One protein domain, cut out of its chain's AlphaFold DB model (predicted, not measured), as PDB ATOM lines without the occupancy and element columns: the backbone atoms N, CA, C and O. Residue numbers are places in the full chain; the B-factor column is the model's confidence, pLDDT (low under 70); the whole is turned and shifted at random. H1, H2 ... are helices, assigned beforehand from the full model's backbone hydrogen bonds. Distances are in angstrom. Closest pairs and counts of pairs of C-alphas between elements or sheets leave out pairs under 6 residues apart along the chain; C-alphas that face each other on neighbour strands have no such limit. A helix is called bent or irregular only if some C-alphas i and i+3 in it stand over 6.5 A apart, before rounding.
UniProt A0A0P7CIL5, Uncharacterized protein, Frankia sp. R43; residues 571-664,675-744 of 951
ATOM      1  N   SER A 571     153.928 154.287  76.186       84.88
ATOM      2  CA  SER A 571     153.660 155.408  75.268       84.88
ATOM      3  C   SER A 571     154.901 155.883  74.505       84.88
ATOM      4  O   SER A 571     154.793 156.284  73.347       84.88
ATOM      5  N   GLY A 572     156.089 155.781  75.114       84.56
ATOM      6  CA  GLY A 572     157.362 156.067  74.451       84.56
ATOM      7  C   GLY A 572     157.658 155.137  73.267       84.56
ATOM      8  O   GLY A 572     158.112 155.608  72.228       84.56
ATOM      9  N   ALA A 573     157.341 153.841  73.382       86.12
ATOM     10  CA  ALA A 573     157.515 152.880  72.292       86.12
ATOM     11  C   ALA A 573     156.499 153.117  71.163       86.12
ATOM     12  O   ALA A 573     156.857 153.050  69.987       86.12
ATOM     13  N   VAL A 574     155.255 153.465  71.514       89.38
ATOM     14  CA  VAL A 574     154.209 153.851  70.552       89.38
ATOM     15  C   VAL A 574     154.623 155.100  69.770       89.38
ATOM     16  O   VAL A 574     154.565 155.103  68.539       89.38
ATOM     17  N   ASP A 575     155.090 156.148  70.454       86.50
ATOM     18  CA  ASP A 575     155.570 157.377  69.809       86.50
ATOM     19  C   ASP A 575     156.778 157.104  68.896       86.50
ATOM     20  O   ASP A 575     156.801 157.545  67.746       86.50
ATOM     21  N   ALA A 576     157.739 156.295  69.357       87.56
ATOM     22  CA  ALA A 576     158.901 155.897  68.568       87.56
ATOM     23  C   ALA A 576     158.524 155.077  67.319       87.56
ATOM     24  O   ALA A 576     159.094 155.298  66.247       87.56
ATOM     25  N   ALA A 577     157.552 154.165  67.419       91.25
ATOM     26  CA  ALA A 577     157.043 153.397  66.284       91.25
ATOM     27  C   ALA A 577     156.365 154.308  65.249       91.25
ATOM     28  O   ALA A 577     156.658 154.216  64.054       91.25
ATOM     29  N   ARG A 578     155.531 155.252  65.704       93.38
ATOM     30  CA  ARG A 578     154.883 156.251  64.837       93.38
ATOM     31  C   ARG A 578     155.885 157.193  64.177       93.38
ATOM     32  O   ARG A 578     155.701 157.539  63.014       93.38
ATOM     33  N   ALA A 579     156.956 157.574  64.875       90.25
ATOM     34  CA  ALA A 579     158.054 158.353  64.306       90.25
ATOM     35  C   ALA A 579     158.864 157.542  63.278       90.25
ATOM     36  O   ALA A 579     159.240 158.062  62.228       90.25
ATOM     37  N   ARG A 580     159.127 156.255  63.559       93.69
ATOM     38  CA  ARG A 580     159.829 155.340  62.644       93.69
ATOM     39  C   ARG A 580     159.043 155.135  61.348       93.69
ATOM     40  O   ARG A 580     159.665 155.149  60.292       93.69
ATOM     41  N   LEU A 581     157.721 154.998  61.431       93.88
ATOM     42  CA  LEU A 581     156.828 154.788  60.288       93.88
ATOM     43  C   LEU A 581     156.979 155.859  59.202       93.88
ATOM     44  O   LEU A 581     157.031 155.536  58.022       93.88
ATOM     45  N   VAL A 582     157.085 157.125  59.606       93.19
ATOM     46  CA  VAL A 582     157.114 158.285  58.697       93.19
ATOM     47  C   VAL A 582     158.520 158.862  58.501       93.19
ATOM     48  O   VAL A 582     158.670 159.949  57.941       93.19
ATOM     49  N   ARG A 583     159.560 158.164  58.978       92.50
ATOM     50  CA  ARG A 583     160.933 158.683  59.085       92.50
ATOM     51  C   ARG A 583     161.462 159.245  57.769       92.50
ATOM     52  O   ARG A 583     162.027 160.335  57.770       92.50
ATOM     53  N   ASP A 584     161.272 158.522  56.672       88.75
ATOM     54  CA  ASP A 584     161.849 158.890  55.377       88.75
ATOM     55  C   ASP A 584     161.163 160.129  54.785       88.75
ATOM     56  O   ASP A 584     161.832 161.041  54.298       88.75
ATOM     57  N   VAL A 585     159.835 160.221  54.915       89.44
ATOM     58  CA  VAL A 585     159.064 161.400  54.481       89.44
ATOM     59  C   VAL A 585     159.396 162.614  55.345       89.44
ATOM     60  O   VAL A 585     159.590 163.709  54.821       89.44
ATOM     61  N   VAL A 586     159.541 162.430  56.661       89.56
ATOM     62  CA  VAL A 586     159.987 163.488  57.580       89.56
ATOM     63  C   VAL A 586     161.389 163.977  57.217       89.56
ATOM     64  O   VAL A 586     161.612 165.185  57.137       89.56
ATOM     65  N   ALA A 587     162.332 163.062  56.980       89.38
ATOM     66  CA  ALA A 587     163.696 163.413  56.598       89.38
ATOM     67  C   ALA A 587     163.714 164.217  55.294       89.38
ATOM     68  O   ALA A 587     164.380 165.250  55.219       89.38
ATOM     69  N   ARG A 588     162.923 163.799  54.300       86.19
ATOM     70  CA  ARG A 588     162.783 164.514  53.032       86.19
ATOM     71  C   ARG A 588     162.151 165.895  53.197       86.19
ATOM     72  O   ARG A 588     162.668 166.854  52.636       86.19
ATOM     73  N   ALA A 589     161.101 166.023  54.007       86.62
ATOM     74  CA  ALA A 589     160.478 167.312  54.308       86.62
ATOM     75  C   ALA A 589     161.463 168.297  54.949       86.62
ATOM     76  O   ALA A 589     161.503 169.469  54.586       86.62
ATOM     77  N   LEU A 590     162.286 167.822  55.887       86.06
ATOM     78  CA  LEU A 590     163.268 168.659  56.576       86.06
ATOM     79  C   LEU A 590     164.498 168.994  55.721       86.06
ATOM     80  O   LEU A 590     165.179 169.975  56.030       86.06
ATOM     81  N   ALA A 591     164.774 168.197  54.684       86.62
ATOM     82  CA  ALA A 591     165.873 168.396  53.743       86.62
ATOM     83  C   ALA A 591     165.539 169.358  52.589       86.62
ATOM     84  O   ALA A 591     166.463 169.772  51.895       86.62
ATOM     85  N   LEU A 592     164.264 169.722  52.392       85.38
ATOM     86  CA  LEU A 592     163.862 170.701  51.376       85.38
ATOM     87  C   LEU A 592     164.603 172.030  51.564       85.38
ATOM     88  O   LEU A 592     164.616 172.607  52.660       85.38
ATOM     89  N   GLU A 593     165.180 172.542  50.479       79.19
ATOM     90  CA  GLU A 593     165.779 173.874  50.475       79.19
ATOM     91  C   GLU A 593     164.694 174.958  50.567       79.19
ATOM     92  O   GLU A 593     163.577 174.796  50.078       79.19
ATOM     93  N   GLU A 594     165.018 176.126  51.134       70.88
ATOM     94  CA  GLU A 594     164.045 177.220  51.334       70.88
ATOM     95  C   GLU A 594     163.416 177.753  50.031       70.88
ATOM     96  O   GLU A 594     162.413 178.472  50.068       70.88
ATOM     97  N   ALA A 595     164.014 177.464  48.871       64.81
ATOM     98  CA  ALA A 595     163.512 177.866  47.559       64.81
ATOM     99  C   ALA A 595     162.595 176.818  46.903       64.81
ATOM    100  O   ALA A 595     161.832 177.168  45.994       64.81
ATOM    101  N   GLU A 596     162.651 175.564  47.349       82.94
ATOM    102  CA  GLU A 596     161.887 174.457  46.781       82.94
ATOM    103  C   GLU A 596     160.456 174.453  47.323       82.94
ATOM    104  O   GLU A 596     160.216 174.635  48.514       82.94
ATOM    105  N   SER A 597     159.474 174.272  46.436       83.75
ATOM    106  CA  SER A 597     158.073 174.216  46.857       83.75
ATOM    107  C   SER A 597     157.795 172.911  47.611       83.75
ATOM    108  O   SER A 597     158.113 171.839  47.089       83.75
ATOM    109  N   PRO A 598     157.126 172.959  48.779       88.81
ATOM    110  CA  PRO A 598     156.815 171.762  49.554       88.81
ATOM    111  C   PRO A 598     155.646 170.947  48.972       88.81
ATOM    112  O   PRO A 598     155.336 169.892  49.513       88.81
ATOM    113  N   ALA A 599     155.012 171.390  47.877       89.31
ATOM    114  CA  ALA A 599     153.841 170.735  47.282       89.31
ATOM    115  C   ALA A 599     154.063 169.238  47.001       89.31
ATOM    116  O   ALA A 599     153.256 168.412  47.412       89.31
ATOM    117  N   LEU A 600     155.205 168.876  46.402       85.88
ATOM    118  CA  LEU A 600     155.534 167.475  46.116       85.88
ATOM    119  C   LEU A 600     155.651 166.630  47.391       85.88
ATOM    120  O   LEU A 600     155.230 165.479  47.408       85.88
ATOM    121  N   VAL A 601     156.201 167.196  48.466       87.88
ATOM    122  CA  VAL A 601     156.346 166.479  49.739       87.88
ATOM    123  C   VAL A 601     155.008 166.385  50.481       87.88
ATOM    124  O   VAL A 601     154.759 165.385  51.148       87.88
ATOM    125  N   LEU A 602     154.115 167.368  50.330       91.25
ATOM    126  CA  LEU A 602     152.736 167.275  50.827       91.25
ATOM    127  C   LEU A 602     151.953 166.168  50.104       91.25
ATOM    128  O   LEU A 602     151.224 165.418  50.753       91.25
ATOM    129  N   ASP A 603     152.138 166.022  48.792       89.69
ATOM    130  CA  ASP A 603     151.518 164.946  48.013       89.69
ATOM    131  C   ASP A 603     152.077 163.568  48.395       89.69
ATOM    132  O   ASP A 603     151.309 162.628  48.599       89.69
ATOM    133  N   GLU A 604     153.396 163.455  48.587       89.81
ATOM    134  CA  GLU A 604     154.035 162.235  49.104       89.81
ATOM    135  C   GLU A 604     153.573 161.888  50.530       89.81
ATOM    136  O   GLU A 604     153.475 160.710  50.880       89.81
ATOM    137  N   ALA A 605     153.265 162.889  51.360       91.19
ATOM    138  CA  ALA A 605     152.800 162.703  52.731       91.19
ATOM    139  C   ALA A 605     151.308 162.354  52.845       91.19
ATOM    140  O   ALA A 605     150.894 161.768  53.846       91.19
ATOM    141  N   ALA A 606     150.484 162.698  51.855       91.88
ATOM    142  CA  ALA A 606     149.034 162.545  51.954       91.88
ATOM    143  C   ALA A 606     148.564 161.103  52.247       91.88
ATOM    144  O   ALA A 606     147.741 160.927  53.151       91.88
ATOM    145  N   PRO A 607     149.103 160.048  51.599       93.50
ATOM    146  CA  PRO A 607     148.768 158.664  51.945       93.50
ATOM    147  C   PRO A 607     149.115 158.293  53.397       93.50
ATOM    148  O   PRO A 607     148.405 157.509  54.024       93.50
ATOM    149  N   TRP A 608     150.168 158.888  53.963       94.38
ATOM    150  CA  TRP A 608     150.557 158.662  55.357       94.38
ATOM    151  C   TRP A 608     149.588 159.305  56.344       94.38
ATOM    152  O   TRP A 608     149.325 158.710  57.383       94.38
ATOM    153  N   PHE A 609     148.994 160.455  56.016       92.50
ATOM    154  CA  PHE A 609     147.920 161.042  56.825       92.50
ATOM    155  C   PHE A 609     146.608 160.268  56.740       92.50
ATOM    156  O   PHE A 609     145.825 160.287  57.683       92.50
ATOM    157  N   VAL A 610     146.358 159.543  55.648       92.94
ATOM    158  CA  VAL A 610     145.234 158.601  55.607       92.94
ATOM    159  C   VAL A 610     145.494 157.424  56.556       92.94
ATOM    160  O   VAL A 610     144.578 157.019  57.276       92.94
ATOM    161  N   ALA A 611     146.728 156.914  56.616       94.25
ATOM    162  CA  ALA A 611     147.106 155.823  57.514       94.25
ATOM    163  C   ALA A 611     147.168 156.248  58.999       94.25
ATOM    164  O   ALA A 611     146.632 155.547  59.855       94.25
ATOM    165  N   ASP A 612     147.777 157.397  59.306       94.12
ATOM    166  CA  ASP A 612     147.932 157.962  60.655       94.12
ATOM    167  C   ASP A 612     147.563 159.465  60.680       94.12
ATOM    168  O   ASP A 612     148.443 160.332  60.639       94.12
ATOM    169  N   PRO A 613     146.259 159.807  60.767       89.88
ATOM    170  CA  PRO A 613     145.792 161.196  60.701       89.88
ATOM    171  C   PRO A 613     146.289 162.091  61.841       89.88
ATOM    172  O   PRO A 613     146.230 163.315  61.739       89.88
ATOM    173  N   THR A 614     146.748 161.501  62.947       88.12
ATOM    174  CA  THR A 614     147.172 162.237  64.145       88.12
ATOM    175  C   THR A 614     148.687 162.179  64.357       88.12
ATOM    176  O   THR A 614     149.161 162.390  65.477       88.12
ATOM    177  N   ASN A 615     149.474 161.872  63.318       89.31
ATOM    178  CA  ASN A 615     150.928 161.761  63.435       89.31
ATOM    179  C   ASN A 615     151.592 163.136  63.649       89.31
ATOM    180  O   ASN A 615     151.814 163.904  62.708       89.31
ATOM    181  N   ALA A 616     151.942 163.438  64.902       86.50
ATOM    182  CA  ALA A 616     152.557 164.710  65.280       86.50
ATOM    183  C   ALA A 616     153.948 164.928  64.653       86.50
ATOM    184  O   ALA A 616     154.302 166.068  64.349       86.50
ATOM    185  N   HIS A 617     154.724 163.858  64.430       88.12
ATOM    186  CA  HIS A 617     156.067 163.940  63.840       88.12
ATOM    187  C   HIS A 617     156.005 164.348  62.368       88.12
ATOM    188  O   HIS A 617     156.702 165.280  61.960       88.12
ATOM    189  N   LEU A 618     155.133 163.696  61.592       90.50
ATOM    190  CA  LEU A 618     154.909 164.019  60.184       90.50
ATOM    191  C   LEU A 618     154.357 165.437  60.022       90.50
ATOM    192  O   LEU A 618     154.922 166.239  59.281       90.50
ATOM    193  N   CYS A 619     153.296 165.768  60.763       89.75
ATOM    194  CA  CYS A 619     152.677 167.089  60.700       89.75
ATOM    195  C   CYS A 619     153.668 168.195  61.082       89.75
ATOM    196  O   CYS A 619     153.867 169.136  60.317       89.75
ATOM    197  N   GLY A 620     154.381 168.047  62.203       88.06
ATOM    198  CA  GLY A 620     155.374 169.030  62.633       88.06
ATOM    199  C   GLY A 620     156.473 169.270  61.591       88.06
ATOM    200  O   GLY A 620     156.827 170.418  61.331       88.06
ATOM    201  N   ALA A 621     156.991 168.214  60.957       88.88
ATOM    202  CA  ALA A 621     158.029 168.332  59.933       88.88
ATOM    203  C   ALA A 621     157.539 169.042  58.662       88.88
ATOM    204  O   ALA A 621     158.235 169.917  58.139       88.88
ATOM    205  N   LEU A 622     156.335 168.708  58.194       90.56
ATOM    206  CA  LEU A 622     155.740 169.323  57.006       90.56
ATOM    207  C   LEU A 622     155.395 170.788  57.236       90.56
ATOM    208  O   LEU A 622     155.660 171.618  56.370       90.56
ATOM    209  N   LEU A 623     154.869 171.127  58.414       90.75
ATOM    210  CA  LEU A 623     154.587 172.513  58.767       90.75
ATOM    211  C   LEU A 623     155.871 173.331  58.923       90.75
ATOM    212  O   LEU A 623     155.910 174.464  58.450       90.75
ATOM    213  N   THR A 624     156.951 172.752  59.468       90.00
ATOM    214  CA  THR A 624     158.274 173.399  59.446       90.00
ATOM    215  C   THR A 624     158.711 173.710  58.005       90.00
ATOM    216  O   THR A 624     159.182 174.820  57.742       90.00
ATOM    217  N   ALA A 625     158.569 172.764  57.069       89.69
ATOM    218  CA  ALA A 625     158.945 172.962  55.666       89.69
ATOM    219  C   ALA A 625     158.076 174.031  54.979       89.69
ATOM    220  O   ALA A 625     158.602 174.960  54.361       89.69
ATOM    221  N   CYS A 626     156.753 173.958  55.164       91.25
ATOM    222  CA  CYS A 626     155.802 174.940  54.643       91.25
ATOM    223  C   CYS A 626     156.097 176.340  55.175       91.25
ATOM    224  O   CYS A 626     156.200 177.280  54.394       91.25
ATOM    225  N   ARG A 627     156.325 176.477  56.486       90.56
ATOM    226  CA  ARG A 627     156.649 177.755  57.125       90.56
ATOM    227  C   ARG A 627     157.891 178.404  56.517       90.56
ATOM    228  O   ARG A 627     157.834 179.576  56.153       90.56
ATOM    229  N   ARG A 628     158.999 177.658  56.395       89.25
ATOM    230  CA  ARG A 628     160.251 178.169  55.799       89.25
ATOM    231  C   ARG A 628     160.017 178.691  54.383       89.25
ATOM    232  O   ARG A 628     160.494 179.767  54.030       89.25
ATOM    233  N   TRP A 629     159.240 177.951  53.597       92.00
ATOM    234  CA  TRP A 629     158.918 178.337  52.231       92.00
ATOM    235  C   TRP A 629     157.974 179.552  52.164       92.00
ATOM    236  O   TRP A 629     158.244 180.482  51.407       92.00
ATOM    237  N   PHE A 630     156.926 179.613  52.996       91.81
ATOM    238  CA  PHE A 630     156.002 180.756  53.069       91.81
ATOM    239  C   PHE A 630     156.714 182.049  53.477       91.81
ATOM    240  O   PHE A 630     156.510 183.088  52.853       91.81
ATOM    241  N   GLU A 631     157.596 181.993  54.480       89.69
ATOM    242  CA  GLU A 631     158.373 183.152  54.944       89.69
ATOM    243  C   GLU A 631     159.293 183.718  53.848       89.69
ATOM    244  O   GLU A 631     159.502 184.935  53.789       89.69
ATOM    245  N   ASN A 632     159.818 182.858  52.969       88.62
ATOM    246  CA  ASN A 632     160.637 183.250  51.821       88.62
ATOM    247  C   ASN A 632     159.777 183.787  50.663       88.62
ATOM    248  O   ASN A 632     160.030 184.871  50.131       88.62
ATOM    249  N   GLU A 633     158.730 183.053  50.285       90.62
ATOM    250  CA  GLU A 633     157.872 183.382  49.145       90.62
ATOM    251  C   GLU A 633     157.004 184.621  49.415       90.62
ATOM    252  O   GLU A 633     156.822 185.443  48.520       90.62
ATOM    253  N   GLY A 634     156.543 184.833  50.653       86.75
ATOM    254  CA  GLY A 634     155.703 185.974  51.041       86.75
ATOM    255  C   GLY A 634     156.404 187.328  50.899       86.75
ATOM    256  O   GLY A 634     155.756 188.355  50.702       86.75
ATOM    257  N   ARG A 635     157.745 187.331  50.904       87.19
ATOM    258  CA  ARG A 635     158.569 188.522  50.632       87.19
ATOM    259  C   ARG A 635     158.670 188.846  49.138       87.19
ATOM    260  O   ARG A 635     159.107 189.941  48.781       87.19
ATOM    261  N   ARG A 636     158.298 187.916  48.250       87.12
ATOM    262  CA  ARG A 636     158.359 188.094  46.794       87.12
ATOM    263  C   ARG A 636     157.078 188.737  46.275       87.12
ATOM    264  O   ARG A 636     155.965 188.431  46.699       87.12
ATOM    265  N   LYS A 637     157.221 189.612  45.279       82.50
ATOM    266  CA  LYS A 637     156.074 190.227  44.606       82.50
ATOM    267  C   LYS A 637     155.252 189.145  43.893       82.50
ATOM    268  O   LYS A 637     155.766 188.480  43.002       82.50
ATOM    269  N   GLY A 638     153.982 189.000  44.274       80.56
ATOM    270  CA  GLY A 638     153.085 187.969  43.734       80.56
ATOM    271  C   GLY A 638     153.217 186.587  44.391       80.56
ATOM    272  O   GLY A 638     152.531 185.665  43.961       80.56
ATOM    273  N   GLY A 639     154.040 186.439  45.437       84.44
ATOM    274  CA  GLY A 639     154.274 185.154  46.108       84.44
ATOM    275  C   GLY A 639     153.019 184.525  46.722       84.44
ATOM    276  O   GLY A 639     152.862 183.309  46.707       84.44
ATOM    277  N   TRP A 640     152.058 185.337  47.163       84.06
ATOM    278  CA  TRP A 640     150.797 184.874  47.756       84.06
ATOM    279  C   TRP A 640     149.948 183.971  46.852       84.06
ATOM    280  O   TRP A 640     149.339 183.019  47.335       84.06
ATOM    281  N   ALA A 641     149.965 184.201  45.534       84.62
ATOM    282  CA  ALA A 641     149.271 183.331  44.580       84.62
ATOM    283  C   ALA A 641     149.879 181.916  44.528       84.62
ATOM    284  O   ALA A 641     149.203 180.965  44.155       84.62
ATOM    285  N   ARG A 642     151.155 181.774  44.911       87.44
ATOM    286  CA  ARG A 642     151.848 180.484  45.025       87.44
ATOM    287  C   ARG A 642     151.686 179.872  46.416       87.44
ATOM    288  O   ARG A 642     151.655 178.652  46.523       87.44
ATOM    289  N   ILE A 643     151.584 180.702  47.455       89.75
ATOM    290  CA  ILE A 643     151.374 180.261  48.843       89.75
ATOM    291  C   ILE A 643     149.999 179.618  49.017       89.75
ATOM    292  O   ILE A 643     149.925 178.541  49.599       89.75
ATOM    293  N   SER A 644     148.941 180.240  48.488       86.88
ATOM    294  CA  SER A 644     147.551 179.853  48.793       86.88
ATOM    295  C   SER A 644     147.251 178.362  48.535       86.88
ATOM    296  O   SER A 644     146.821 177.697  49.472       86.88
ATOM    297  N   PRO A 645     147.588 177.766  47.368       88.56
ATOM    298  CA  PRO A 645     147.306 176.343  47.125       88.56
ATOM    299  C   PRO A 645     148.069 175.389  48.058       88.56
ATOM    300  O   PRO A 645     147.580 174.323  48.420       88.56
ATOM    301  N   VAL A 646     149.290 175.761  48.452       92.00
ATOM    302  CA  VAL A 646     150.125 174.963  49.364       92.00
ATOM    303  C   VAL A 646     149.610 175.069  50.799       92.00
ATOM    304  O   VAL A 646     149.620 174.084  51.533       92.00
ATOM    305  N   LEU A 647     149.156 176.259  51.193       91.56
ATOM    306  CA  LEU A 647     148.566 176.531  52.498       91.56
ATOM    307  C   LEU A 647     147.254 175.763  52.686       91.56
ATOM    308  O   LEU A 647     147.137 175.041  53.671       91.56
ATOM    309  N   GLU A 648     146.339 175.826  51.716       89.31
ATOM    310  CA  GLU A 648     145.088 175.053  51.725       89.31
ATOM    311  C   GLU A 648     145.361 173.553  51.879       89.31
ATOM    312  O   GLU A 648     144.758 172.880  52.717       89.31
ATOM    313  N   ARG A 649     146.338 173.030  51.125       92.06
ATOM    314  CA  ARG A 649     146.725 171.620  51.214       92.06
ATOM    315  C   ARG A 649     147.318 171.257  52.578       92.06
ATOM    316  O   ARG A 649     147.033 170.185  53.106       92.06
ATOM    317  N   ALA A 650     148.143 172.130  53.155       90.62
ATOM    318  CA  ALA A 650     148.706 171.923  54.486       90.62
ATOM    319  C   ALA A 650     147.624 171.958  55.581       90.62
ATOM    320  O   ALA A 650     147.678 171.153  56.510       90.62
ATOM    321  N   GLU A 651     146.631 172.844  55.465       89.50
ATOM    322  CA  GLU A 651     145.485 172.897  56.378       89.50
ATOM    323  C   GLU A 651     144.608 171.647  56.277       89.50
ATOM    324  O   GLU A 651     144.250 171.079  57.309       89.50
ATOM    325  N   GLU A 652     144.322 171.172  55.062       90.38
ATOM    326  CA  GLU A 652     143.557 169.942  54.832       90.38
ATOM    327  C   GLU A 652     144.211 168.735  55.524       90.38
ATOM    328  O   GLU A 652     143.545 167.985  56.240       90.38
ATOM    329  N   LEU A 653     145.530 168.577  55.367       88.19
ATOM    330  CA  LEU A 653     146.282 167.480  55.981       88.19
ATOM    331  C   LEU A 653     146.414 167.630  57.507       88.19
ATOM    332  O   LEU A 653     146.419 166.629  58.223       88.19
ATOM    333  N   ALA A 654     146.496 168.858  58.028       86.00
ATOM    334  CA  ALA A 654     146.604 169.123  59.466       86.00
ATOM    335  C   ALA A 654     145.253 169.089  60.210       86.00
ATOM    336  O   ALA A 654     145.235 168.972  61.441       86.00
ATOM    337  N   ALA A 655     144.124 169.184  59.500       84.62
ATOM    338  CA  ALA A 655     142.791 169.306  60.089       84.62
ATOM    339  C   ALA A 655     142.416 168.178  61.078       84.62
ATOM    340  O   ALA A 655     141.930 168.502  62.168       84.62
ATOM    341  N   PRO A 656     142.663 166.877  60.801       81.81
ATOM    342  CA  PRO A 656     142.322 165.804  61.741       81.81
ATOM    343  C   PRO A 656     143.065 165.919  63.079       81.81
ATOM    344  O   PRO A 656     142.484 165.720  64.146       81.81
ATOM    345  N   LEU A 657     144.344 166.295  63.031       76.88
ATOM    346  CA  LEU A 657     145.179 166.504  64.210       76.88
ATOM    347  C   LEU A 657     144.725 167.732  65.008       76.88
ATOM    348  O   LEU A 657     144.647 167.675  66.234       76.88
ATOM    349  N   LEU A 658     144.369 168.825  64.327       72.44
ATOM    350  CA  LEU A 658     143.794 170.022  64.950       72.44
ATOM    351  C   LEU A 658     142.469 169.727  65.666       72.44
ATOM    352  O   LEU A 658     142.238 170.236  66.769       72.44
ATOM    353  N   ALA A 659     141.618 168.889  65.070       76.06
ATOM    354  CA  ALA A 659     140.370 168.441  65.680       76.06
ATOM    355  C   ALA A 659     140.631 167.594  66.938       76.06
ATOM    356  O   ALA A 659     140.053 167.875  67.990       76.06
ATOM    357  N   ALA A 660     141.555 166.628  66.864       70.44
ATOM    358  CA  ALA A 660     141.944 165.791  68.003       70.44
ATOM    359  C   ALA A 660     142.526 166.623  69.162       70.44
ATOM    360  O   ALA A 660     142.084 166.505  70.305       70.44
ATOM    361  N   LEU A 661     143.446 167.547  68.864       65.81
ATOM    362  CA  LEU A 661     144.044 168.435  69.865       65.81
ATOM    363  C   LEU A 661     143.017 169.341  70.544       65.81
ATOM    364  O   LEU A 661     143.191 169.667  71.716       65.81
ATOM    365  N   SER A 662     141.975 169.752  69.817       61.78
ATOM    366  CA  SER A 662     140.904 170.608  70.338       61.78
ATOM    367  C   SER A 662     139.933 169.849  71.249       61.78
ATOM    368  O   SER A 662     139.394 170.455  72.172       61.78
ATOM    369  N   ALA A 663     139.752 168.539  71.045       61.12
ATOM    370  CA  ALA A 663     138.964 167.680  71.930       61.12
ATOM    371  C   ALA A 663     139.678 167.402  73.271       61.12
ATOM    372  O   ALA A 663     139.047 167.441  74.326       61.12
ATOM    373  N   ASP A 664     141.004 167.224  73.254       51.25
ATOM    374  CA  ASP A 664     141.804 166.908  74.450       51.25
ATOM    375  C   ASP A 664     142.072 168.106  75.387       51.25
ATOM    376  O   ASP A 664     142.675 167.938  76.449       51.25
ATOM    377  N   PRO A 675     157.544 166.016  74.021       54.88
ATOM    378  CA  PRO A 675     158.192 167.160  73.358       54.88
ATOM    379  C   PRO A 675     157.790 167.379  71.887       54.88
ATOM    380  O   PRO A 675     157.815 168.519  71.418       54.88
ATOM    381  N   ALA A 676     157.369 166.331  71.172       56.44
ATOM    382  CA  ALA A 676     156.847 166.440  69.808       56.44
ATOM    383  C   ALA A 676     155.581 167.316  69.728       56.44
ATOM    384  O   ALA A 676     155.438 168.108  68.799       56.44
ATOM    385  N   HIS A 677     154.711 167.258  70.744       64.75
ATOM    386  CA  HIS A 677     153.481 168.053  70.797       64.75
ATOM    387  C   HIS A 677     153.767 169.542  71.044       64.75
ATOM    388  O   HIS A 677     153.112 170.397  70.460       64.75
ATOM    389  N   ALA A 678     154.800 169.874  71.827       65.56
ATOM    390  CA  ALA A 678     155.202 171.267  72.035       65.56
ATOM    391  C   ALA A 678     155.762 171.918  70.755       65.56
ATOM    392  O   ALA A 678     155.514 173.095  70.493       65.56
ATOM    393  N   ARG A 679     156.509 171.158  69.941       68.62
ATOM    394  CA  ARG A 679     156.973 171.617  68.620       68.62
ATOM    395  C   ARG A 679     155.813 171.752  67.631       68.62
ATOM    396  O   ARG A 679     155.811 172.671  66.819       68.62
ATOM    397  N   LEU A 680     154.838 170.856  67.710       75.12
ATOM    398  CA  LEU A 680     153.646 170.893  66.877       75.12
ATOM    399  C   LEU A 680     152.776 172.127  67.168       75.12
ATOM    400  O   LEU A 680     152.413 172.820  66.225       75.12
ATOM    401  N   ASP A 681     152.509 172.453  68.439       77.31
ATOM    402  CA  ASP A 681     151.765 173.668  68.821       77.31
ATOM    403  C   ASP A 681     152.420 174.932  68.242       77.31
ATOM    404  O   ASP A 681     151.741 175.818  67.716       77.31
ATOM    405  N   PHE A 682     153.758 174.987  68.282       82.75
ATOM    406  CA  PHE A 682     154.533 176.078  67.699       82.75
ATOM    407  C   PHE A 682     154.285 176.216  66.193       82.75
ATOM    408  O   PHE A 682     153.998 177.320  65.737       82.75
ATOM    409  N   GLU A 683     154.380 175.132  65.419       87.06
ATOM    410  CA  GLU A 683     154.211 175.190  63.960       87.06
ATOM    411  C   GLU A 683     152.741 175.394  63.549       87.06
ATOM    412  O   GLU A 683     152.462 176.157  62.622       87.06
ATOM    413  N   LEU A 684     151.785 174.813  64.284       85.69
ATOM    414  CA  LEU A 684     150.352 175.030  64.062       85.69
ATOM    415  C   LEU A 684     149.959 176.495  64.274       85.69
ATOM    416  O   LEU A 684     149.168 177.027  63.497       85.69
ATOM    417  N   ALA A 685     150.540 177.179  65.266       87.69
ATOM    418  CA  ALA A 685     150.310 178.608  65.458       87.69
ATOM    419  C   ALA A 685     150.709 179.429  64.219       87.69
ATOM    420  O   ALA A 685     149.982 180.337  63.815       87.69
ATOM    421  N   ARG A 686     151.837 179.096  63.571       91.44
ATOM    422  CA  ARG A 686     152.272 179.785  62.345       91.44
ATOM    423  C   ARG A 686     151.369 179.453  61.168       91.44
ATOM    424  O   ARG A 686     151.020 180.369  60.432       91.44
ATOM    425  N   LEU A 687     150.960 178.193  61.009       90.69
ATOM    426  CA  LEU A 687     150.002 177.800  59.969       90.69
ATOM    427  C   LEU A 687     148.704 178.616  60.082       90.69
ATOM    428  O   LEU A 687     148.280 179.223  59.105       90.69
ATOM    429  N   GLN A 688     148.136 178.705  61.288       89.75
ATOM    430  CA  GLN A 688     146.927 179.491  61.563       89.75
ATOM    431  C   GLN A 688     147.127 180.990  61.281       89.75
ATOM    432  O   GLN A 688     146.231 181.655  60.767       89.75
ATOM    433  N   ALA A 689     148.317 181.531  61.554       91.69
ATOM    434  CA  ALA A 689     148.640 182.910  61.195       91.69
ATOM    435  C   ALA A 689     148.624 183.125  59.673       91.69
ATOM    436  O   ALA A 689     148.007 184.074  59.192       91.69
ATOM    437  N   TRP A 690     149.267 182.232  58.914       93.50
ATOM    438  CA  TRP A 690     149.289 182.286  57.450       93.50
ATOM    439  C   TRP A 690     147.893 182.110  56.843       93.50
ATOM    440  O   TRP A 690     147.546 182.871  55.942       93.50
ATOM    441  N   ALA A 691     147.075 181.198  57.377       90.62
ATOM    442  CA  ALA A 691     145.672 181.019  56.993       90.62
ATOM    443  C   ALA A 691     144.869 182.312  57.167       90.62
ATOM    444  O   ALA A 691     144.268 182.816  56.217       90.62
ATOM    445  N   GLY A 692     144.950 182.930  58.350       90.12
ATOM    446  CA  GLY A 692     144.277 184.199  58.622       90.12
ATOM    447  C   GLY A 692     144.718 185.329  57.686       90.12
ATOM    448  O   GLY A 692     143.881 186.082  57.190       90.12
ATOM    449  N   LEU A 693     146.019 185.430  57.394       90.69
ATOM    450  CA  LEU A 693     146.553 186.421  56.454       90.69
ATOM    451  C   LEU A 693     146.088 186.172  55.010       90.69
ATOM    452  O   LEU A 693     145.735 187.129  54.320       90.69
ATOM    453  N   SER A 694     146.038 184.910  54.571       89.06
ATOM    454  CA  SER A 694     145.548 184.532  53.239       89.06
ATOM    455  C   SER A 694     144.076 184.907  53.064       89.06
ATOM    456  O   SER A 694     143.716 185.589  52.105       89.06
ATOM    457  N   VAL A 695     143.234 184.583  54.052       87.06
ATOM    458  CA  VAL A 695     141.804 184.930  54.030       87.06
ATOM    459  C   VAL A 695     141.590 186.452  54.012       87.06
ATOM    460  O   VAL A 695     140.695 186.945  53.320       87.06
ATOM    461  N   LEU A 696     142.415 187.232  54.727       86.12
ATOM    462  CA  LEU A 696     142.361 188.702  54.669       86.12
ATOM    463  C   LEU A 696     142.720 189.250  53.289       86.12
ATOM    464  O   LEU A 696     142.109 190.221  52.828       86.12
ATOM    465  N   GLN A 697     143.702 188.640  52.630       83.38
ATOM    466  CA  GLN A 697     144.078 189.017  51.281       83.38
ATOM    467  C   GLN A 697     142.943 188.739  50.296       83.38
ATOM    468  O   GLN A 697     142.605 189.626  49.509       83.38
ATOM    469  N   ASP A 698     142.287 187.586  50.394       79.88
ATOM    470  CA  ASP A 698     141.122 187.282  49.569       79.88
ATOM    471  C   ASP A 698     139.988 188.268  49.845       79.88
ATOM    472  O   ASP A 698     139.487 188.896  48.914       79.88
ATOM    473  N   ALA A 699     139.655 188.534  51.113       79.31
ATOM    474  CA  ALA A 699     138.617 189.495  51.502       79.31
ATOM    475  C   ALA A 699     138.837 190.908  50.922       79.31
ATOM    476  O   ALA A 699     137.868 191.642  50.705       79.31
ATOM    477  N   SER A 700     140.089 191.294  50.651       73.31
ATOM    478  CA  SER A 700     140.435 192.582  50.034       73.31
ATOM    479  C   SER A 700     140.053 192.686  48.549       73.31
ATOM    480  O   SER A 700     139.909 193.794  48.031       73.31
ATOM    481  N   THR A 701     139.835 191.551  47.879       72.00
ATOM    482  CA  THR A 701     139.491 191.469  46.450       72.00
ATOM    483  C   THR A 701     137.985 191.352  46.180       72.00
ATOM    484  O   THR A 701     137.545 191.568  45.050       72.00
ATOM    485  N   TRP A 702     137.168 191.077  47.206       67.75
ATOM    486  CA  TRP A 702     135.719 190.886  47.070       67.75
ATOM    487  C   TRP A 702     134.920 192.186  47.256       67.75
ATOM    488  O   TRP A 702     135.028 192.876  48.272       67.75
ATOM    489  N   SER A 703     134.044 192.492  46.291       56.78
ATOM    490  CA  SER A 703     133.171 193.679  46.310       56.78
ATOM    491  C   SER A 703     131.829 193.463  47.026       56.78
ATOM    492  O   SER A 703     131.206 194.430  47.467       56.78
ATOM    493  N   ALA A 704     131.375 192.214  47.176       66.00
ATOM    494  CA  ALA A 704     130.112 191.882  47.837       66.00
ATOM    495  C   ALA A 704     130.245 191.913  49.373       66.00
ATOM    496  O   ALA A 704     131.029 191.166  49.960       66.00
ATOM    497  N   TYR A 705     129.435 192.751  50.031       65.44
ATOM    498  CA  TYR A 705     129.503 193.027  51.476       65.44
ATOM    499  C   TYR A 705     129.368 191.777  52.369       65.44
ATOM    500  O   TYR A 705     130.116 191.616  53.330       65.44
ATOM    501  N   THR A 706     128.445 190.866  52.049       61.78
ATOM    502  CA  THR A 706     128.171 189.656  52.849       61.78
ATOM    503  C   THR A 706     129.296 188.624  52.775       61.78
ATOM    504  O   THR A 706     129.712 188.111  53.812       61.78
ATOM    505  N   ALA A 707     129.828 188.363  51.579       66.88
ATOM    506  CA  ALA A 707     130.963 187.457  51.386       66.88
ATOM    507  C   ALA A 707     132.221 187.990  52.086       66.88
ATOM    508  O   ALA A 707     132.907 187.253  52.790       66.88
ATOM    509  N   ARG A 708     132.468 189.302  51.978       75.69
ATOM    510  CA  ARG A 708     133.585 189.961  52.659       75.69
ATOM    511  C   ARG A 708     133.501 189.823  54.181       75.69
ATOM    512  O   ARG A 708     134.490 189.452  54.797       75.69
ATOM    513  N   ASN A 709     132.342 190.075  54.794       75.25
ATOM    514  CA  ASN A 709     132.190 189.944  56.250       75.25
ATOM    515  C   ASN A 709     132.388 188.504  56.746       75.25
ATOM    516  O   ASN A 709     132.964 188.308  57.815       75.25
ATOM    517  N   HIS A 710     131.947 187.507  55.975       76.44
ATOM    518  CA  HIS A 710     132.184 186.102  56.308       76.44
ATOM    519  C   HIS A 710     133.685 185.769  56.319       76.44
ATOM    520  O   HIS A 710     134.178 185.215  57.299       76.44
ATOM    521  N   LEU A 711     134.425 186.199  55.291       78.56
ATOM    522  CA  LEU A 711     135.878 186.017  55.220       78.56
ATOM    523  C   LEU A 711     136.609 186.753  56.357       78.56
ATOM    524  O   LEU A 711     137.503 186.191  56.978       78.56
ATOM    525  N   LEU A 712     136.200 187.979  56.707       82.75
ATOM    526  CA  LEU A 712     136.787 188.713  57.840       82.75
ATOM    527  C   LEU A 712     136.569 187.996  59.184       82.75
ATOM    528  O   LEU A 712     137.460 187.996  60.035       82.75
ATOM    529  N   SER A 713     135.408 187.364  59.372       82.06
ATOM    530  CA  SER A 713     135.136 186.531  60.547       82.06
ATOM    531  C   SER A 713     136.047 185.302  60.587       82.06
ATOM    532  O   SER A 713     136.653 185.036  61.622       82.06
ATOM    533  N   LEU A 714     136.186 184.592  59.464       83.38
ATOM    534  CA  LEU A 714     137.046 183.410  59.356       83.38
ATOM    535  C   LEU A 714     138.522 183.761  59.608       83.38
ATOM    536  O   LEU A 714     139.198 183.105  60.396       83.38
ATOM    537  N   ALA A 715     139.006 184.863  59.029       87.00
ATOM    538  CA  ALA A 715     140.350 185.369  59.288       87.00
ATOM    539  C   ALA A 715     140.579 185.686  60.773       87.00
ATOM    540  O   ALA A 715     141.625 185.354  61.330       87.00
ATOM    541  N   THR A 716     139.592 186.306  61.429       87.06
ATOM    542  CA  THR A 716     139.660 186.624  62.865       87.06
ATOM    543  C   THR A 716     139.797 185.353  63.702       87.06
ATOM    544  O   THR A 716     140.570 185.325  64.660       87.06
ATOM    545  N   GLU A 717     139.085 184.286  63.336       86.75
ATOM    546  CA  GLU A 717     139.150 183.002  64.029       86.75
ATOM    547  C   GLU A 717     140.538 182.362  63.928       86.75
ATOM    548  O   GLU A 717     141.126 182.030  64.961       86.75
ATOM    549  N   HIS A 718     141.094 182.278  62.718       87.25
ATOM    550  CA  HIS A 718     142.443 181.756  62.487       87.25
ATOM    551  C   HIS A 718     143.510 182.543  63.260       87.25
ATOM    552  O   HIS A 718     144.315 181.967  63.993       87.25
ATOM    553  N   LEU A 719     143.489 183.879  63.174       89.06
ATOM    554  CA  LEU A 719     144.460 184.734  63.866       89.06
ATOM    555  C   LEU A 719     144.347 184.628  65.397       89.06
ATOM    556  O   LEU A 719     145.363 184.628  66.096       89.06
ATOM    557  N   ARG A 720     143.128 184.496  65.938       87.00
ATOM    558  CA  ARG A 720     142.917 184.242  67.371       87.00
ATOM    559  C   ARG A 720     143.494 182.888  67.769       87.00
ATOM    560  O   ARG A 720     144.233 182.812  68.749       87.00
ATOM    561  N   LYS A 721     143.196 181.836  67.001       83.69
ATOM    562  CA  LYS A 721     143.703 180.484  67.258       83.69
ATOM    563  C   LYS A 721     145.232 180.442  67.229       83.69
ATOM    564  O   LYS A 721     145.838 179.767  68.058       83.69
ATOM    565  N   ALA A 722     145.857 181.210  66.338       87.69
ATOM    566  CA  ALA A 722     147.305 181.363  66.274       87.69
ATOM    567  C   ALA A 722     147.898 181.896  67.596       87.69
ATOM    568  O   ALA A 722     148.865 181.331  68.102       87.69
ATOM    569  N   LEU A 723     147.284 182.924  68.198       83.69
ATOM    570  CA  LEU A 723     147.708 183.484  69.492       83.69
ATOM    571  C   LEU A 723     147.348 182.603  70.697       83.69
ATOM    572  O   LEU A 723     148.028 182.656  71.720       83.69
ATOM    573  N   GLU A 724     146.292 181.794  70.604       83.06
ATOM    574  CA  GLU A 724     145.969 180.791  71.626       83.06
ATOM    575  C   GLU A 724     147.024 179.677  71.681       83.06
ATOM    576  O   GLU A 724     147.414 179.248  72.770       83.06
ATOM    577  N   LEU A 725     147.489 179.223  70.513       78.44
ATOM    578  CA  LEU A 725     148.520 178.191  70.382       78.44
ATOM    579  C   LEU A 725     149.914 178.732  70.742       78.44
ATOM    580  O   LEU A 725     150.641 178.092  71.504       78.44
ATOM    581  N   ASP A 726     150.264 179.930  70.258       82.81
ATOM    582  CA  ASP A 726     151.483 180.643  70.641       82.81
ATOM    583  C   ASP A 726     151.202 182.109  71.023       82.81
ATOM    584  O   ASP A 726     151.172 182.992  70.159       82.81
ATOM    585  N   PRO A 727     151.104 182.411  72.330       82.12
ATOM    586  CA  PRO A 727     150.915 183.776  72.818       82.12
ATOM    587  C   PRO A 727     152.060 184.745  72.484       82.12
ATOM    588  O   PRO A 727     151.939 185.945  72.725       82.12
ATOM    589  N   GLU A 728     153.197 184.254  71.991       81.81
ATOM    590  CA  GLU A 728     154.382 185.055  71.663       81.81
ATOM    591  C   GLU A 728     154.650 185.155  70.171       81.81
ATOM    592  O   GLU A 728     155.678 185.702  69.765       81.81
ATOM    593  N   LEU A 729     153.714 184.668  69.361       84.75
ATOM    594  CA  LEU A 729     153.792 184.645  67.910       84.75
ATOM    595  C   LEU A 729     154.271 185.987  67.330       84.75
ATOM    596  O   LEU A 729     155.192 186.004  66.513       84.75
ATOM    597  N   THR A 730     153.752 187.111  67.833       84.69
ATOM    598  CA  THR A 730     154.075 188.476  67.372       84.69
ATOM    599  C   THR A 730     155.537 188.885  67.563       84.69
ATOM    600  O   THR A 730     156.017 189.801  66.900       84.69
ATOM    601  N   ARG A 731     156.294 188.188  68.417       82.50
ATOM    602  CA  ARG A 731     157.734 188.428  68.626       82.50
ATOM    603  C   ARG A 731     158.618 187.735  67.595       82.50
ATOM    604  O   ARG A 731     159.820 187.984  67.573       82.50
ATOM    605  N   SER A 732     158.042 186.873  66.758       80.19
ATOM    606  CA  SER A 732     158.776 186.078  65.766       80.19
ATOM    607  C   SER A 732     159.153 186.871  64.504       80.19
ATOM    608  O   SER A 732     159.784 186.317  63.609       80.19
ATOM    609  N   GLY A 733     158.804 188.163  64.427       82.81
ATOM    610  CA  GLY A 733     159.050 189.009  63.257       82.81
ATOM    611  C   GLY A 733     158.081 188.725  62.107       82.81
ATOM    612  O   GLY A 733     157.034 188.115  62.311       82.81
ATOM    613  N   TYR A 734     158.422 189.182  60.900       81.06
ATOM    614  CA  TYR A 734     157.544 189.087  59.729       81.06
ATOM    615  C   TYR A 734     157.147 187.636  59.383       81.06
ATOM    616  O   TYR A 734     158.037 186.780  59.327       81.06
ATOM    617  N   PRO A 735     155.869 187.366  59.034       83.56
ATOM    618  CA  PRO A 735     154.720 188.294  59.017       83.56
ATOM    619  C   PRO A 735     153.924 188.334  60.337       83.56
ATOM    620  O   PRO A 735     152.854 188.935  60.418       83.56
ATOM    621  N   TYR A 736     154.401 187.636  61.364       90.56
ATOM    622  CA  TYR A 736     153.672 187.349  62.596       90.56
ATOM    623  C   TYR A 736     153.480 188.572  63.498       90.56
ATOM    624  O   TYR A 736     152.515 188.640  64.259       90.56
ATOM    625  N   ASP A 737     154.364 189.561  63.387       87.69
ATOM    626  CA  ASP A 737     154.268 190.861  64.054       87.69
ATOM    627  C   ASP A 737     152.991 191.640  63.689       87.69
ATOM    628  O   ASP A 737     152.554 192.503  64.451       87.69
ATOM    629  N   GLN A 738     152.341 191.300  62.570       86.31
ATOM    630  CA  GLN A 738     151.102 191.939  62.118       86.31
ATOM    631  C   GLN A 738     149.823 191.336  62.717       86.31
ATOM    632  O   GLN A 738     148.771 191.970  62.645       86.31
ATOM    633  N   VAL A 739     149.881 190.152  63.335       86.88
ATOM    634  CA  VAL A 739     148.689 189.403  63.788       86.88
ATOM    635  C   VAL A 739     147.859 190.187  64.812       86.88
ATOM    636  O   VAL A 739     146.648 190.335  64.658       86.88
ATOM    637  N   GLU A 740     148.500 190.730  65.847       85.19
ATOM    638  CA  GLU A 740     147.834 191.495  66.910       85.19
ATOM    639  C   GLU A 740     147.294 192.861  66.424       85.19
ATOM    640  O   GLU A 740     146.125 193.165  66.698       85.19
ATOM    641  N   PRO A 741     148.049 193.658  65.633       86.56
ATOM    642  CA  PRO A 741     147.506 194.837  64.955       86.56
ATOM    643  C   PRO A 741     146.285 194.541  64.072       86.56
ATOM    644  O   PRO A 741     145.307 195.291  64.112       86.56
ATOM    645  N   LEU A 742     146.309 193.446  63.305       86.38
ATOM    646  CA  LEU A 742     145.206 193.056  62.425       86.38
ATOM    647  C   LEU A 742     143.967 192.632  63.220       86.38
ATOM    648  O   LEU A 742     142.879 193.125  62.942       86.38
ATOM    649  N   LEU A 743     144.116 191.808  64.260       83.12
ATOM    650  CA  LEU A 743     143.010 191.454  65.161       83.12
ATOM    651  C   LEU A 743     142.390 192.685  65.837       83.12
ATOM    652  O   LEU A 743     141.166 192.795  65.919       83.12
ATOM    653  N   SER A 744     143.220 193.640  66.265       83.06
ATOM    654  CA  SER A 744     142.750 194.912  66.830       83.06
ATOM    655  C   SER A 744     141.927 195.708  65.814       83.06
ATOM    656  O   SER A 744     140.873 196.249  66.151       83.06
TER     657      SER A 744
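AT A GLANCE: This is residues 571 to 664 and 675 to 744 of the 951 residues of an uncharacterized protein of Frankia sp. R43 (UniProt A0A0P7CIL5). A long helical hairpin, H6 and H7, crosses a group of helices: H6 packs across H4 and the arm H5a, and H7 packs on H6 away from that group. H3, H4 and H5a form an up-and-down bundle, each running against the one before it in the chain, with H2 packed on H3 and H4; H1 lies at one end of the longest axis, the tip of the H6-H7 hairpin at the other, and H9 packs across H7. The 164 printed residues hold nine named helices, H1 to H9 in chain order, and no named strand: the class is all helix. The whole is compact, with a radius of gyration of the C-alphas of 16.0 A and spans of 52 by 35 by 29 A.

HOW THE PARTS SIT: Start at H6, residues 675 to 699, and H7, residues 705 to 725: this hairpin has a shallow tilt of 19 degrees, and its closest C-alphas, Gly 692 and Ala 715, are 4.2 A apart. With residues 676 to 687 alone, H6 touches the hub H4, residues 616 to 633, at a steep tilt of 42 degrees; look at the closest C-alphas, Gly 620 and Leu 680, 4.9 A apart. H5, residues 640 to 664, was assigned as one helix by its hydrogen bonds but is bent, with C-alphas 653 and 656 7.2 A apart. Its arm H5a, residues 640 to 653, forms a hairpin with H4 at 7 degrees, the closest C-alphas being Phe 630 and Ile 643, 6.3 A apart; its arm H5b, residues 656 to 664, and H6 are near each other. H3, residues 599 to 611, touches H5a, closest at the C-alphas of Ala 599 and Val 646, 6.0 A apart. H2, residues 583 to 591, touches H4, closest at the C-alphas of Val 586 and Ala 621, 5.7 A apart. H1, residues 571 to 581, and H4 only just touch, only at their ends, with 3 pairs of C-alphas within 8 A. H9, residues 736 to 744, touches H7 at a steep tilt of 55 degrees, closest at the C-alphas of Leu 719 and Val 739, 6.3 A apart, and touches H8, residues 729 to 732, only at the corner, where the closest C-alphas, Thr 730 and Asp 737, are 4.1 A apart. Every O i to N i+4 pair is within hydrogen-bond range in H1, H2, H4, H5b and H7; 7 of 9 are in H3, 8 of 10 in H5a, 20 of 21 in H6 and 3 of 5 in H9, and H8 is too short for one.

IN THESE COORDINATES: Find C-alpha 675 at (158.192, 167.160, 73.358); H6 runs 36.9 A from there to C-alpha 699. H7 is 30.6 A long, H4 25.2 A and H5a 19.8 A. H1 begins at C-alpha 571, (153.660, 155.408, 75.268), and H9 ends at C-alpha 744, (142.750, 194.912, 66.830). H9 is irregular, with C-alphas 737 and 740 7.1 A apart; H3 is irregular, but only just, with C-alphas 604 and 607 7.0 A apart.

THE WHOLE: The two C-alphas farthest apart, Ala 573 and Ser 703, are 54.2 A apart. Residues 665 to 674 are not printed; the gap from C-alpha 664 to C-alpha 675 is 16.4 A. Of the links that are printed whole, none is long. The mean pLDDT of the printed part is 84.1; look for values under 70 at residue 595 and residues 661 to 664, 675 to 679 and 702 to 707.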